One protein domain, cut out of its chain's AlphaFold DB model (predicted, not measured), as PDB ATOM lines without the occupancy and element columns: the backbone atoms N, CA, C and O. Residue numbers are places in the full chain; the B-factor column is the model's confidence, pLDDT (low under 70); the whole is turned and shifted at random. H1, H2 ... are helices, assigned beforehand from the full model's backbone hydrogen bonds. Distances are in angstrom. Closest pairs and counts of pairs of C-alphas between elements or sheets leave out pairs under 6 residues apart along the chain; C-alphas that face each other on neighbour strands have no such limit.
ATOM      1  N   VAL A  18     -32.467 -19.715  55.065       74.44
ATOM      2  CA  VAL A  18     -32.190 -20.938  54.294       74.44
ATOM      3  C   VAL A  18     -33.361 -21.920  54.370       74.44
ATOM      4  O   VAL A  18     -33.765 -22.446  53.337       74.44
ATOM      5  N   PHE A  19     -33.960 -22.133  55.546       73.94
ATOM      6  CA  PHE A  19     -35.140 -22.996  55.674       73.94
ATOM      7  C   PHE A  19     -36.348 -22.457  54.903       73.94
ATOM      8  O   PHE A  19     -37.001 -23.221  54.197       73.94
ATOM      9  N   LEU A  20     -36.621 -21.152  54.983       75.75
ATOM     10  CA  LEU A  20     -37.696 -20.515  54.214       75.75
ATOM     11  C   LEU A  20     -37.457 -20.629  52.705       75.75
ATOM     12  O   LEU A  20     -38.391 -20.908  51.954       75.75
ATOM     13  N   LEU A  21     -36.210 -20.460  52.262       73.00
ATOM     14  CA  LEU A  21     -35.825 -20.634  50.867       73.00
ATOM     15  C   LEU A  21     -36.069 -22.077  50.411       73.00
ATOM     16  O   LEU A  21     -36.756 -22.284  49.416       73.00
ATOM     17  N   LEU A  22     -35.564 -23.069  51.150       70.88
ATOM     18  CA  LEU A  22     -35.755 -24.488  50.835       70.88
ATOM     19  C   LEU A  22     -37.238 -24.867  50.810       70.88
ATOM     20  O   LEU A  22     -37.679 -25.509  49.862       70.88
ATOM     21  N   TYR A  23     -38.019 -24.390  51.779       70.38
ATOM     22  CA  TYR A  23     -39.466 -24.589  51.815       70.38
ATOM     23  C   TYR A  23     -40.167 -23.948  50.607       70.38
ATOM     24  O   TYR A  23     -41.035 -24.559  49.988       70.38
ATOM     25  N   SER A  24     -39.758 -22.740  50.200       67.56
ATOM     26  CA  SER A  24     -40.307 -22.091  49.000       67.56
ATOM     27  C   SER A  24     -39.972 -22.853  47.714       67.56
ATOM     28  O   SER A  24     -40.832 -22.990  46.840       67.56
ATOM     29  N   VAL A  25     -38.751 -23.393  47.612       67.19
ATOM     30  CA  VAL A  25     -38.316 -24.248  46.500       67.19
ATOM     31  C   VAL A  25     -39.153 -25.522  46.479       67.19
ATOM     32  O   VAL A  25     -39.614 -25.935  45.416       67.19
ATOM     33  N   GLU A  26     -39.403 -26.105  47.648       69.06
ATOM     34  CA  GLU A  26     -40.196 -27.313  47.810       69.06
ATOM     35  C   GLU A  26     -41.654 -27.125  47.370       69.06
ATOM     36  O   GLU A  26     -42.144 -27.885  46.530       69.06
ATOM     37  N   ILE A  27     -42.333 -26.090  47.877       67.56
ATOM     38  CA  ILE A  27     -43.712 -25.762  47.486       67.56
ATOM     39  C   ILE A  27     -43.790 -25.490  45.986       67.56
ATOM     40  O   ILE A  27     -44.674 -26.013  45.308       67.56
ATOM     41  N   SER A  28     -42.860 -24.687  45.461       67.19
ATOM     42  CA  SER A  28     -42.838 -24.331  44.040       67.19
ATOM     43  C   SER A  28     -42.651 -25.572  43.175       67.19
ATOM     44  O   SER A  28     -43.357 -25.749  42.187       67.19
ATOM     45  N   SER A  29     -41.743 -26.461  43.579       64.81
ATOM     46  CA  SER A  29     -41.482 -27.723  42.897       64.81
ATOM     47  C   SER A  29     -42.689 -28.667  42.916       64.81
ATOM     48  O   SER A  29     -43.029 -29.257  41.890       64.81
ATOM     49  N   TYR A  30     -43.382 -28.780  44.054       66.62
ATOM     50  CA  TYR A  30     -44.614 -29.563  44.172       66.62
ATOM     51  C   TYR A  30     -45.736 -29.007  43.286       66.62
ATOM     52  O   TYR A  30     -46.381 -29.757  42.554       66.62
ATOM     53  N   TRP A  31     -45.931 -27.685  43.313       71.94
ATOM     54  CA  TRP A  31     -46.917 -27.006  42.478       71.94
ATOM     55  C   TRP A  31     -46.623 -27.206  40.985       71.94
ATOM     56  O   TRP A  31     -47.516 -27.600  40.238       71.94
ATOM     57  N   LEU A  32     -45.364 -27.027  40.565       65.94
ATOM     58  CA  LEU A  32     -44.905 -27.258  39.191       65.94
ATOM     59  C   LEU A  32     -45.157 -28.700  38.748       65.94
ATOM     60  O   LEU A  32     -45.759 -28.919  37.698       65.94
ATOM     61  N   LYS A  33     -44.752 -29.684  39.558       66.94
ATOM     62  CA  LYS A  33     -45.007 -31.097  39.267       66.94
ATOM     63  C   LYS A  33     -46.498 -31.351  39.064       66.94
ATOM     64  O   LYS A  33     -46.868 -31.905  38.042       66.94
ATOM     65  N   ASN A  34     -47.357 -30.925  39.986       66.31
ATOM     66  CA  ASN A  34     -48.793 -31.193  39.884       66.31
ATOM     67  C   ASN A  34     -49.461 -30.444  38.725       66.31
ATOM     68  O   ASN A  34     -50.397 -30.958  38.123       66.31
ATOM     69  N   HIS A  35     -48.992 -29.246  38.384       67.88
ATOM     70  CA  HIS A  35     -49.564 -28.481  37.281       67.88
ATOM     71  C   HIS A  35     -49.152 -29.038  35.909       67.88
ATOM     72  O   HIS A  35     -49.970 -29.077  34.994       67.88
ATOM     73  N   PHE A  36     -47.908 -29.512  35.770       61.72
ATOM     74  CA  PHE A  36     -47.372 -30.001  34.494       61.72
ATOM     75  C   PHE A  36     -47.481 -31.525  34.306       61.72
ATOM     76  O   PHE A  36     -47.587 -31.976  33.168       61.72
ATOM     77  N   ALA A  37     -47.523 -32.331  35.374       54.84
ATOM     78  CA  ALA A  37     -47.655 -33.792  35.278       54.84
ATOM     79  C   ALA A  37     -49.056 -34.259  34.841       54.84
ATOM     80  O   ALA A  37     -49.166 -35.322  34.239       54.84
ATOM     81  N   TYR A  38     -50.112 -33.471  35.089       51.19
ATOM     82  CA  TYR A  38     -51.482 -33.785  34.647       51.19
ATOM     83  C   TYR A  38     -51.821 -33.249  33.247       51.19
ATOM     84  O   TYR A  38     -52.850 -33.617  32.681       51.19
ATOM     85  N   TRP A  67     -32.589   3.360  31.913       69.06
ATOM     86  CA  TRP A  67     -32.607   2.915  33.306       69.06
ATOM     87  C   TRP A  67     -31.374   2.068  33.653       69.06
ATOM     88  O   TRP A  67     -30.752   2.295  34.685       69.06
ATOM     89  N   LEU A  68     -30.949   1.176  32.756       63.25
ATOM     90  CA  LEU A  68     -29.767   0.332  32.924       63.25
ATOM     91  C   LEU A  68     -28.471   1.153  32.938       63.25
ATOM     92  O   LEU A  68     -27.585   0.877  33.740       63.25
ATOM     93  N   LYS A  69     -28.378   2.208  32.114       68.06
ATOM     94  CA  LYS A  69     -27.285   3.194  32.197       68.06
ATOM     95  C   LYS A  69     -27.269   3.937  33.539       68.06
ATOM     96  O   LYS A  69     -26.194   4.270  34.015       68.06
ATOM     97  N   LYS A  70     -28.434   4.181  34.157       74.06
ATOM     98  CA  LYS A  70     -28.554   4.880  35.451       74.06
ATOM     99  C   LYS A  70     -28.228   3.987  36.655       74.06
ATOM    100  O   LYS A  70     -27.603   4.451  37.599       74.06
ATOM    101  N   VAL A  71     -28.684   2.735  36.643       70.25
ATOM    102  CA  VAL A  71     -28.488   1.765  37.741       70.25
ATOM    103  C   VAL A  71     -27.152   1.018  37.617       70.25
ATOM    104  O   VAL A  71     -26.634   0.491  38.600       70.25
ATOM    105  N   GLY A  72     -26.572   0.999  36.417       74.62
ATOM    106  CA  GLY A  72     -25.426   0.169  36.077       74.62
ATOM    107  C   GLY A  72     -25.852  -1.262  35.743       74.62
ATOM    108  O   GLY A  72     -26.822  -1.799  36.280       74.62
ATOM    109  N   ILE A  73     -25.112  -1.906  34.841       76.62
ATOM    110  CA  ILE A  73     -25.421  -3.266  34.373       76.62
ATOM    111  C   ILE A  73     -25.127  -4.341  35.434       76.62
ATOM    112  O   ILE A  73     -25.854  -5.325  35.549       76.62
ATOM    113  N   PHE A  74     -24.097  -4.135  36.259       77.38
ATOM    114  CA  PHE A  74     -23.588  -5.141  37.194       77.38
ATOM    115  C   PHE A  74     -24.552  -5.518  38.342       77.38
ATOM    116  O   PHE A  74     -24.663  -6.714  38.641       77.38
ATOM    117  N   PRO A  75     -25.279  -4.581  38.993       81.25
ATOM    118  CA  PRO A  75     -26.274  -4.936  40.009       81.25
ATOM    119  C   PRO A  75     -27.445  -5.735  39.432       81.25
ATOM    120  O   PRO A  75     -27.863  -6.727  40.026       81.25
ATOM    121  N   VAL A  76     -27.927  -5.349  38.246       80.88
ATOM    122  CA  VAL A  76     -29.007  -6.057  37.543       80.88
ATOM    123  C   VAL A  76     -28.571  -7.482  37.216       80.88
ATOM    124  O   VAL A  76     -29.279  -8.432  37.543       80.88
ATOM    125  N   LEU A  77     -27.371  -7.639  36.652       79.44
ATOM    126  CA  LEU A  77     -26.814  -8.947  36.314       79.44
ATOM    127  C   LEU A  77     -26.645  -9.836  37.555       79.44
ATOM    128  O   LEU A  77     -26.897 -11.036  37.496       79.44
ATOM    129  N   SER A  78     -26.303  -9.244  38.703       82.94
ATOM    130  CA  SER A  78     -26.205  -9.983  39.965       82.94
ATOM    131  C   SER A  78     -27.560 -10.525  40.441       82.94
ATOM    132  O   SER A  78     -27.643 -11.676  40.860       82.94
ATOM    133  N   ILE A  79     -28.631  -9.727  40.356       84.62
ATOM    134  CA  ILE A  79     -29.990 -10.169  40.723       84.62
ATOM    135  C   ILE A  79     -30.457 -11.285  39.786       84.62
ATOM    136  O   ILE A  79     -30.959 -12.309  40.248       84.62
ATOM    137  N   VAL A  80     -30.246 -11.106  38.478       83.50
ATOM    138  CA  VAL A  80     -30.558 -12.124  37.467       83.50
ATOM    139  C   VAL A  80     -29.822 -13.424  37.774       83.50
ATOM    140  O   VAL A  80     -30.424 -14.489  37.698       83.50
ATOM    141  N   GLY A  81     -28.558 -13.353  38.190       81.94
ATOM    142  CA  GLY A  81     -27.788 -14.535  38.550       81.94
ATOM    143  C   GLY A  81     -28.359 -15.351  39.690       81.94
ATOM    144  O   GLY A  81     -28.514 -16.565  39.555       81.94
ATOM    145  N   TYR A  82     -28.757 -14.696  40.776       86.56
ATOM    146  CA  TYR A  82     -29.424 -15.395  41.871       86.56
ATOM    147  C   TYR A  82     -30.803 -15.929  41.473       86.56
ATOM    148  O   TYR A  82     -31.175 -17.018  41.903       86.56
ATOM    149  N   ALA A  83     -31.543 -15.215  40.619       82.44
ATOM    150  CA  ALA A  83     -32.821 -15.697  40.104       82.44
ATOM    151  C   ALA A  83     -32.652 -16.953  39.229       82.44
ATOM    152  O   ALA A  83     -33.391 -17.918  39.401       82.44
ATOM    153  N   VAL A  84     -31.656 -16.976  38.336       81.31
ATOM    154  CA  VAL A  84     -31.326 -18.153  37.514       81.31
ATOM    155  C   VAL A  84     -30.898 -19.327  38.392       81.31
ATOM    156  O   VAL A  84     -31.371 -20.440  38.176       81.31
ATOM    157  N   LEU A  85     -30.071 -19.086  39.414       81.81
ATOM    158  CA  LEU A  85     -29.689 -20.114  40.383       81.81
ATOM    159  C   LEU A  85     -30.915 -20.695  41.103       81.81
ATOM    160  O   LEU A  85     -31.054 -21.913  41.193       81.81
ATOM    161  N   LEU A  86     -31.830 -19.843  41.574       79.69
ATOM    162  CA  LEU A  86     -33.062 -20.277  42.235       79.69
ATOM    163  C   LEU A  86     -33.951 -21.105  41.298       79.69
ATOM    164  O   LEU A  86     -34.433 -22.165  41.688       79.69
ATOM    165  N   LEU A  87     -34.138 -20.654  40.056       77.44
ATOM    166  CA  LEU A  87     -34.912 -21.384  39.050       77.44
ATOM    167  C   LEU A  87     -34.277 -22.734  38.710       77.44
ATOM    168  O   LEU A  87     -34.994 -23.722  38.579       77.44
ATOM    169  N   MET A  88     -32.947 -22.797  38.611       79.25
ATOM    170  CA  MET A  88     -32.220 -24.049  38.410       79.25
ATOM    171  C   MET A  88     -32.438 -25.007  39.585       79.25
ATOM    172  O   MET A  88     -32.723 -26.180  39.360       79.25
ATOM    173  N   LEU A  89     -32.368 -24.520  40.828       76.56
ATOM    174  CA  LEU A  89     -32.636 -25.331  42.021       76.56
ATOM    175  C   LEU A  89     -34.070 -25.875  42.029       76.56
ATOM    176  O   LEU A  89     -34.264 -27.068  42.257       76.56
ATOM    177  N   ILE A  90     -35.063 -25.034  41.718       71.81
ATOM    178  CA  ILE A  90     -36.466 -25.453  41.580       71.81
ATOM    179  C   ILE A  90     -36.612 -26.490  40.459       71.81
ATOM    180  O   ILE A  90     -37.288 -27.502  40.644       71.81
ATOM    181  N   GLY A  91     -35.963 -26.273  39.314       70.12
ATOM    182  CA  GLY A  91     -35.978 -27.193  38.178       70.12
ATOM    183  C   GLY A  91     -35.393 -28.560  38.529       70.12
ATOM    184  O   GLY A  91     -36.054 -29.575  38.319       70.12
ATOM    185  N   CYS A  92     -34.205 -28.596  39.138       70.69
ATOM    186  CA  CYS A  92     -33.571 -29.834  39.589       70.69
ATOM    187  C   CYS A  92     -34.404 -30.556  40.657       70.69
ATOM    188  O   CYS A  92     -34.568 -31.770  40.570       70.69
ATOM    189  N   ALA A  93     -34.969 -29.830  41.629       68.94
ATOM    190  CA  ALA A  93     -35.851 -30.414  42.642       68.94
ATOM    191  C   ALA A  93     -37.117 -31.022  42.012       68.94
ATOM    192  O   ALA A  93     -37.538 -32.117  42.385       68.94
ATOM    193  N   THR A  94     -37.685 -30.351  41.008       69.31
ATOM    194  CA  THR A  94     -38.873 -30.826  40.283       69.31
ATOM    195  C   THR A  94     -38.563 -32.060  39.449       69.31
ATOM    196  O   THR A  94     -39.289 -33.046  39.541       69.31
ATOM    197  N   LEU A  95     -37.461 -32.041  38.695       68.81
ATOM    198  CA  LEU A  95     -36.994 -33.192  37.924       68.81
ATOM    199  C   LEU A  95     -36.734 -34.395  38.832       68.81
ATOM    200  O   LEU A  95     -37.161 -35.504  38.525       68.81
ATOM    201  N   LEU A  96     -36.088 -34.174  39.977       68.75
ATOM    202  CA  LEU A  96     -35.847 -35.226  40.953       68.75
ATOM    203  C   LEU A  96     -37.164 -35.851  41.439       68.75
ATOM    204  O   LEU A  96     -37.318 -37.068  41.417       68.75
ATOM    205  N   ARG A  97     -38.146 -35.024  41.813       66.62
ATOM    206  CA  ARG A  97     -39.467 -35.497  42.265       66.62
ATOM    207  C   ARG A  97     -40.249 -36.253  41.203       66.62
ATOM    208  O   ARG A  97     -41.106 -37.061  41.558       66.62
ATOM    209  N   VAL A  98     -40.037 -35.937  39.933       66.38
ATOM    210  CA  VAL A  98     -40.622 -36.675  38.813       66.38
ATOM    211  C   VAL A  98     -39.982 -38.047  38.717       66.38
ATOM    212  O   VAL A  98     -40.700 -39.041  38.742       66.38
ATOM    213  N   LEU A  99     -38.649 -38.098  38.639       64.56
ATOM    214  CA  LEU A  99     -37.913 -39.351  38.484       64.56
ATOM    215  C   LEU A  99     -38.260 -40.323  39.615       64.56
ATOM    216  O   LEU A  99     -38.513 -41.498  39.369       64.56
ATOM    217  N   LEU A 100     -38.360 -39.811  40.844       65.25
ATOM    218  CA  LEU A 100     -38.769 -40.594  42.006       65.25
ATOM    219  C   LEU A 100     -40.224 -41.085  41.913       65.25
ATOM    220  O   LEU A 100     -40.505 -42.202  42.334       65.25
ATOM    221  N   SER A 101     -41.155 -40.310  41.336       65.06
ATOM    222  CA  SER A 101     -42.538 -40.784  41.156       65.06
ATOM    223  C   SER A 101     -42.739 -41.756  40.003       65.06
ATOM    224  O   SER A 101     -43.572 -42.645  40.137       65.06
ATOM    225  N   ASP A 102     -41.998 -41.615  38.905       61.41
ATOM    226  CA  ASP A 102     -42.096 -42.541  37.770       61.41
ATOM    227  C   ASP A 102     -41.513 -43.913  38.131       61.41
ATOM    228  O   ASP A 102     -42.078 -44.940  37.762       61.41
ATOM    229  N   ILE A 103     -40.443 -43.941  38.936       56.25
ATOM    230  CA  ILE A 103     -39.932 -45.177  39.551       56.25
ATOM    231  C   ILE A 103     -40.978 -45.789  40.500       56.25
ATOM    232  O   ILE A 103     -41.068 -47.010  40.611       56.25
ATOM    233  N   ALA A 104     -41.777 -44.958  41.179       56.00
ATOM    234  CA  ALA A 104     -42.742 -45.413  42.175       56.00
ATOM    235  C   ALA A 104     -44.062 -45.952  41.597       56.00
ATOM    236  O   ALA A 104     -44.755 -46.631  42.344       56.00
ATOM    237  N   GLY A 105     -44.404 -45.680  40.325       52.84
ATOM    238  CA  GLY A 105     -45.325 -46.431  39.444       52.84
ATOM    239  C   GLY A 105     -46.679 -46.967  39.959       52.84
ATOM    240  O   GLY A 105     -47.334 -47.704  39.225       52.84
ATOM    241  N   LEU A 106     -47.127 -46.663  41.177       51.00
ATOM    242  CA  LEU A 106     -48.246 -47.340  41.828       51.00
ATOM    243  C   LEU A 106     -49.256 -46.346  42.403       51.00
ATOM    244  O   LEU A 106     -48.932 -45.426  43.153       51.00
ATOM    245  N   SER A 107     -50.519 -46.594  42.059       51.91
ATOM    246  CA  SER A 107     -51.717 -46.001  42.652       51.91
ATOM    247  C   SER A 107     -51.644 -46.015  44.185       51.91
ATOM    248  O   SER A 107     -51.489 -47.069  44.800       51.91
ATOM    249  N   ILE A 108     -51.733 -44.826  44.780       50.09
ATOM    250  CA  ILE A 108     -51.277 -44.518  46.139       50.09
ATOM    251  C   ILE A 108     -52.235 -45.089  47.201       50.09
ATOM    252  O   ILE A 108     -53.345 -44.588  47.377       50.09
ATOM    253  N   SER A 109     -51.775 -46.089  47.958       54.50
ATOM    254  CA  SER A 109     -52.322 -46.481  49.266       54.50
ATOM    255  C   SER A 109     -51.436 -45.937  50.402       54.50
ATOM    256  O   SER A 109     -50.274 -45.573  50.188       54.50
ATOM    257  N   LEU A 110     -51.965 -45.858  51.630       53.22
ATOM    258  CA  LEU A 110     -51.239 -45.336  52.804       53.22
ATOM    259  C   LEU A 110     -49.922 -46.097  53.092       53.22
ATOM    260  O   LEU A 110     -48.981 -45.509  53.617       53.22
ATOM    261  N   GLU A 111     -49.830 -47.375  52.708       54.97
ATOM    262  CA  GLU A 111     -48.661 -48.234  52.953       54.97
ATOM    263  C   GLU A 111     -47.457 -47.922  52.042       54.97
ATOM    264  O   GLU A 111     -46.312 -48.129  52.442       54.97
ATOM    265  N   LEU A 112     -47.676 -47.340  50.856       55.31
ATOM    266  CA  LEU A 112     -46.599 -47.029  49.903       55.31
ATOM    267  C   LEU A 112     -45.842 -45.720  50.205       55.31
ATOM    268  O   LEU A 112     -44.764 -45.499  49.653       55.31
ATOM    269  N   HIS A 113     -46.349 -44.874  51.111       59.00
ATOM    270  CA  HIS A 113     -45.659 -43.643  51.532       59.00
ATOM    271  C   HIS A 113     -44.319 -43.940  52.212       59.00
ATOM    272  O   HIS A 113     -43.343 -43.226  51.997       59.00
ATOM    273  N   TRP A 114     -44.252 -45.024  52.991       60.47
ATOM    274  CA  TRP A 114     -43.010 -45.468  53.621       60.47
ATOM    275  C   TRP A 114     -41.990 -45.973  52.602       60.47
ATOM    276  O   TRP A 114     -40.797 -45.756  52.790       60.47
ATOM    277  N   ILE A 115     -42.445 -46.582  51.503       62.47
ATOM    278  CA  ILE A 115     -41.577 -47.046  50.412       62.47
ATOM    279  C   ILE A 115     -41.015 -45.852  49.632       62.47
ATOM    280  O   ILE A 115     -39.819 -45.822  49.361       62.47
ATOM    281  N   MET A 116     -41.836 -44.842  49.329       59.16
ATOM    282  CA  MET A 116     -41.360 -43.606  48.694       59.16
ATOM    283  C   MET A 116     -40.390 -42.842  49.596       59.16
ATOM    284  O   MET A 116     -39.316 -42.456  49.152       59.16
ATOM    285  N   PHE A 117     -40.706 -42.705  50.886       66.94
ATOM    286  CA  PHE A 117     -39.786 -42.118  51.860       66.94
ATOM    287  C   PHE A 117     -38.472 -42.914  51.953       66.94
ATOM    288  O   PHE A 117     -37.392 -42.328  52.001       66.94
ATOM    289  N   ALA A 118     -38.532 -44.249  51.926       69.56
ATOM    290  CA  ALA A 118     -37.347 -45.107  51.898       69.56
ATOM    291  C   ALA A 118     -36.527 -44.943  50.602       69.56
ATOM    292  O   ALA A 118     -35.301 -44.907  50.654       69.56
ATOM    293  N   ALA A 119     -37.178 -44.801  49.446       64.38
ATOM    294  CA  ALA A 119     -36.514 -44.556  48.167       64.38
ATOM    295  C   ALA A 119     -35.855 -43.166  48.118       64.38
ATOM    296  O   ALA A 119     -34.692 -43.054  47.731       64.38
ATOM    297  N   ASP A 120     -36.548 -42.125  48.581       66.50
ATOM    298  CA  ASP A 120     -36.032 -40.756  48.664       66.50
ATOM    299  C   ASP A 120     -34.838 -40.679  49.621       66.50
ATOM    300  O   ASP A 120     -33.799 -40.098  49.296       66.50
ATOM    301  N   THR A 121     -34.952 -41.308  50.794       75.50
ATOM    302  CA  THR A 121     -33.850 -41.380  51.762       75.50
ATOM    303  C   THR A 121     -32.669 -42.169  51.207       75.50
ATOM    304  O   THR A 121     -31.541 -41.694  51.322       75.50
ATOM    305  N   LEU A 122     -32.891 -43.308  50.542       76.56
ATOM    306  CA  LEU A 122     -31.834 -44.066  49.868       76.56
ATOM    307  C   LEU A 122     -31.147 -43.230  48.782       76.56
ATOM    308  O   LEU A 122     -29.921 -43.196  48.718       76.56
ATOM    309  N   PHE A 123     -31.912 -42.511  47.963       74.06
ATOM    310  CA  PHE A 123     -31.371 -41.657  46.911       74.06
ATOM    311  C   PHE A 123     -30.535 -40.499  47.480       74.06
ATOM    312  O   PHE A 123     -29.417 -40.251  47.023       74.06
ATOM    313  N   ILE A 124     -31.021 -39.829  48.530       78.06
ATOM    314  CA  ILE A 124     -30.259 -38.800  49.252       78.06
ATOM    315  C   ILE A 124     -28.979 -39.404  49.838       78.06
ATOM    316  O   ILE A 124     -27.907 -38.813  49.698       78.06
ATOM    317  N   LEU A 125     -29.053 -40.591  50.447       83.62
ATOM    318  CA  LEU A 125     -27.884 -41.297  50.971       83.62
ATOM    319  C   LEU A 125     -26.880 -41.632  49.864       83.62
ATOM    320  O   LEU A 125     -25.682 -41.457  50.077       83.62
ATOM    321  N   MET A 126     -27.332 -42.039  48.676       81.44
ATOM    322  CA  MET A 126     -26.463 -42.270  47.519       81.44
ATOM    323  C   MET A 126     -25.782 -40.983  47.044       81.44
ATOM    324  O   MET A 126     -24.584 -41.002  46.762       81.44
ATOM    325  N   ILE A 127     -26.495 -39.853  47.004       81.81
ATOM    326  CA  ILE A 127     -25.909 -38.541  46.689       81.81
ATOM    327  C   ILE A 127     -24.862 -38.148  47.735       81.81
ATOM    328  O   ILE A 127     -23.753 -37.735  47.385       81.81
ATOM    329  N   LEU A 128     -25.188 -38.282  49.021       84.94
ATOM    330  CA  LEU A 128     -24.267 -37.972  50.115       84.94
ATOM    331  C   LEU A 128     -23.036 -38.882  50.078       84.94
ATOM    332  O   LEU A 128     -21.918 -38.397  50.251       84.94
ATOM    333  N   LEU A 129     -23.220 -40.172  49.787       88.38
ATOM    334  CA  LEU A 129     -22.137 -41.132  49.598       88.38
ATOM    335  C   LEU A 129     -21.271 -40.745  48.398       88.38
ATOM    336  O   LEU A 129     -20.051 -40.695  48.527       88.38
ATOM    337  N   PHE A 130     -21.871 -40.396  47.259       86.38
ATOM    338  CA  PHE A 130     -21.140 -39.909  46.091       86.38
ATOM    339  C   PHE A 130     -20.308 -38.669  46.429       86.38
ATOM    340  O   PHE A 130     -19.115 -38.615  46.115       86.38
ATOM    341  N   PHE A 131     -20.889 -37.681  47.113       85.44
ATOM    342  CA  PHE A 131     -20.161 -36.494  47.559       85.44
ATOM    343  C   PHE A 131     -19.039 -36.843  48.539       85.44
ATOM    344  O   PHE A 131     -17.938 -36.307  48.418       85.44
ATOM    345  N   TYR A 132     -19.273 -37.768  49.468       87.88
ATOM    346  CA  TYR A 132     -18.254 -38.223  50.406       87.88
ATOM    347  C   TYR A 132     -17.086 -38.924  49.699       87.88
ATOM    348  O   TYR A 132     -15.929 -38.591  49.956       87.88
ATOM    349  N   LEU A 133     -17.370 -39.848  48.778       89.06
ATOM    350  CA  LEU A 133     -16.353 -40.589  48.025       89.06
ATOM    351  C   LEU A 133     -15.549 -39.674  47.092       89.06
ATOM    352  O   LEU A 133     -14.351 -39.861  46.908       89.06
ATOM    353  N   SER A 134     -16.184 -38.637  46.546       85.75
ATOM    354  CA  SER A 134     -15.566 -37.703  45.596       85.75
ATOM    355  C   SER A 134     -15.008 -36.421  46.226       85.75
ATOM    356  O   SER A 134     -14.555 -35.529  45.503       85.75
ATOM    357  N   LYS A 135     -15.016 -36.300  47.560       85.19
ATOM    358  CA  LYS A 135     -14.694 -35.056  48.288       85.19
ATOM    359  C   LYS A 135     -13.302 -34.479  48.010       85.19
ATOM    360  O   LYS A 135     -13.122 -33.274  48.134       85.19
TER     361      LYS A 135
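What this domain is: This is residues 18 to 38 and 67 to 135 of the 515 residues of an uncharacterized protein of Serratia plymuthica (UniProt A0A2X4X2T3). One long helix, H3, makes the longest axis of an open frame; H1 crosses it, and H4 meets its far end and folds back from it as a V. The short H2 sits at the other end of H3, and residues 124 to 135, mostly in H4, stick out free. The printed part has 90 residues with four named helices, in the order H1, H2, H3, H4, and no named strand: all helix. It is only just loose, close to extended, with a radius of gyration of the C-alphas of 17.9 A, and flat, spanning 59 by 38 by 21 A.

How they stand to each other: H3, residues 73 to 104, touches H1, residues 18 to 37, through residues 86 to 98 of H3 and 25 to 33 of H1 alone. Their closest C-alphas, of Ser 29 and Thr 94, are 4.8 A apart, and they run the same way at a steep tilt of 58 degrees. H3 also touches H4, residues 112 to 133, with residues 100 to 104 of H3 and 116 to 120 of H4 alone. Their closest C-alphas, of Ala 104 and Met 116, are 6.9 A apart, and they run opposite ways at a steep tilt of 53 degrees. H2, residues 67 to 71, is close to H3 but not clearly touching, the closest C-alphas being those of Leu 68 and Val 76, 7.9 A apart. H4 is apart from H1 and H2, and H1 is apart from H2. In H1, H2, H3 and H4 every O i to N i+4 pair is within hydrogen-bond range.

Where its parts are: H3 is 46.2 A long, from C-alpha 73 at (-25.421, -3.266, 34.373) to C-alpha 104. H1 is 27.7 A long and begins with C-alpha 18 at (-32.190, -20.938, 54.294). H2 is 6.2 A long, and H4, 31.0 A long, ends with C-alpha 133 at (-16.353, -40.589, 48.025).

The domain as a whole: The two C-alphas farthest apart, of Lys 69 and Glu 111, are 59.4 A apart. Residues 39 to 66 are cut out, with 41.3 A between C-alphas 38 and 67; H1 to H2 is the link across the cut. The link H2 to H3 is tight and H3 to H4 short. The mean pLDDT of the printed part is 70.8, with 45 residues under 70, among them residues 93 to 120.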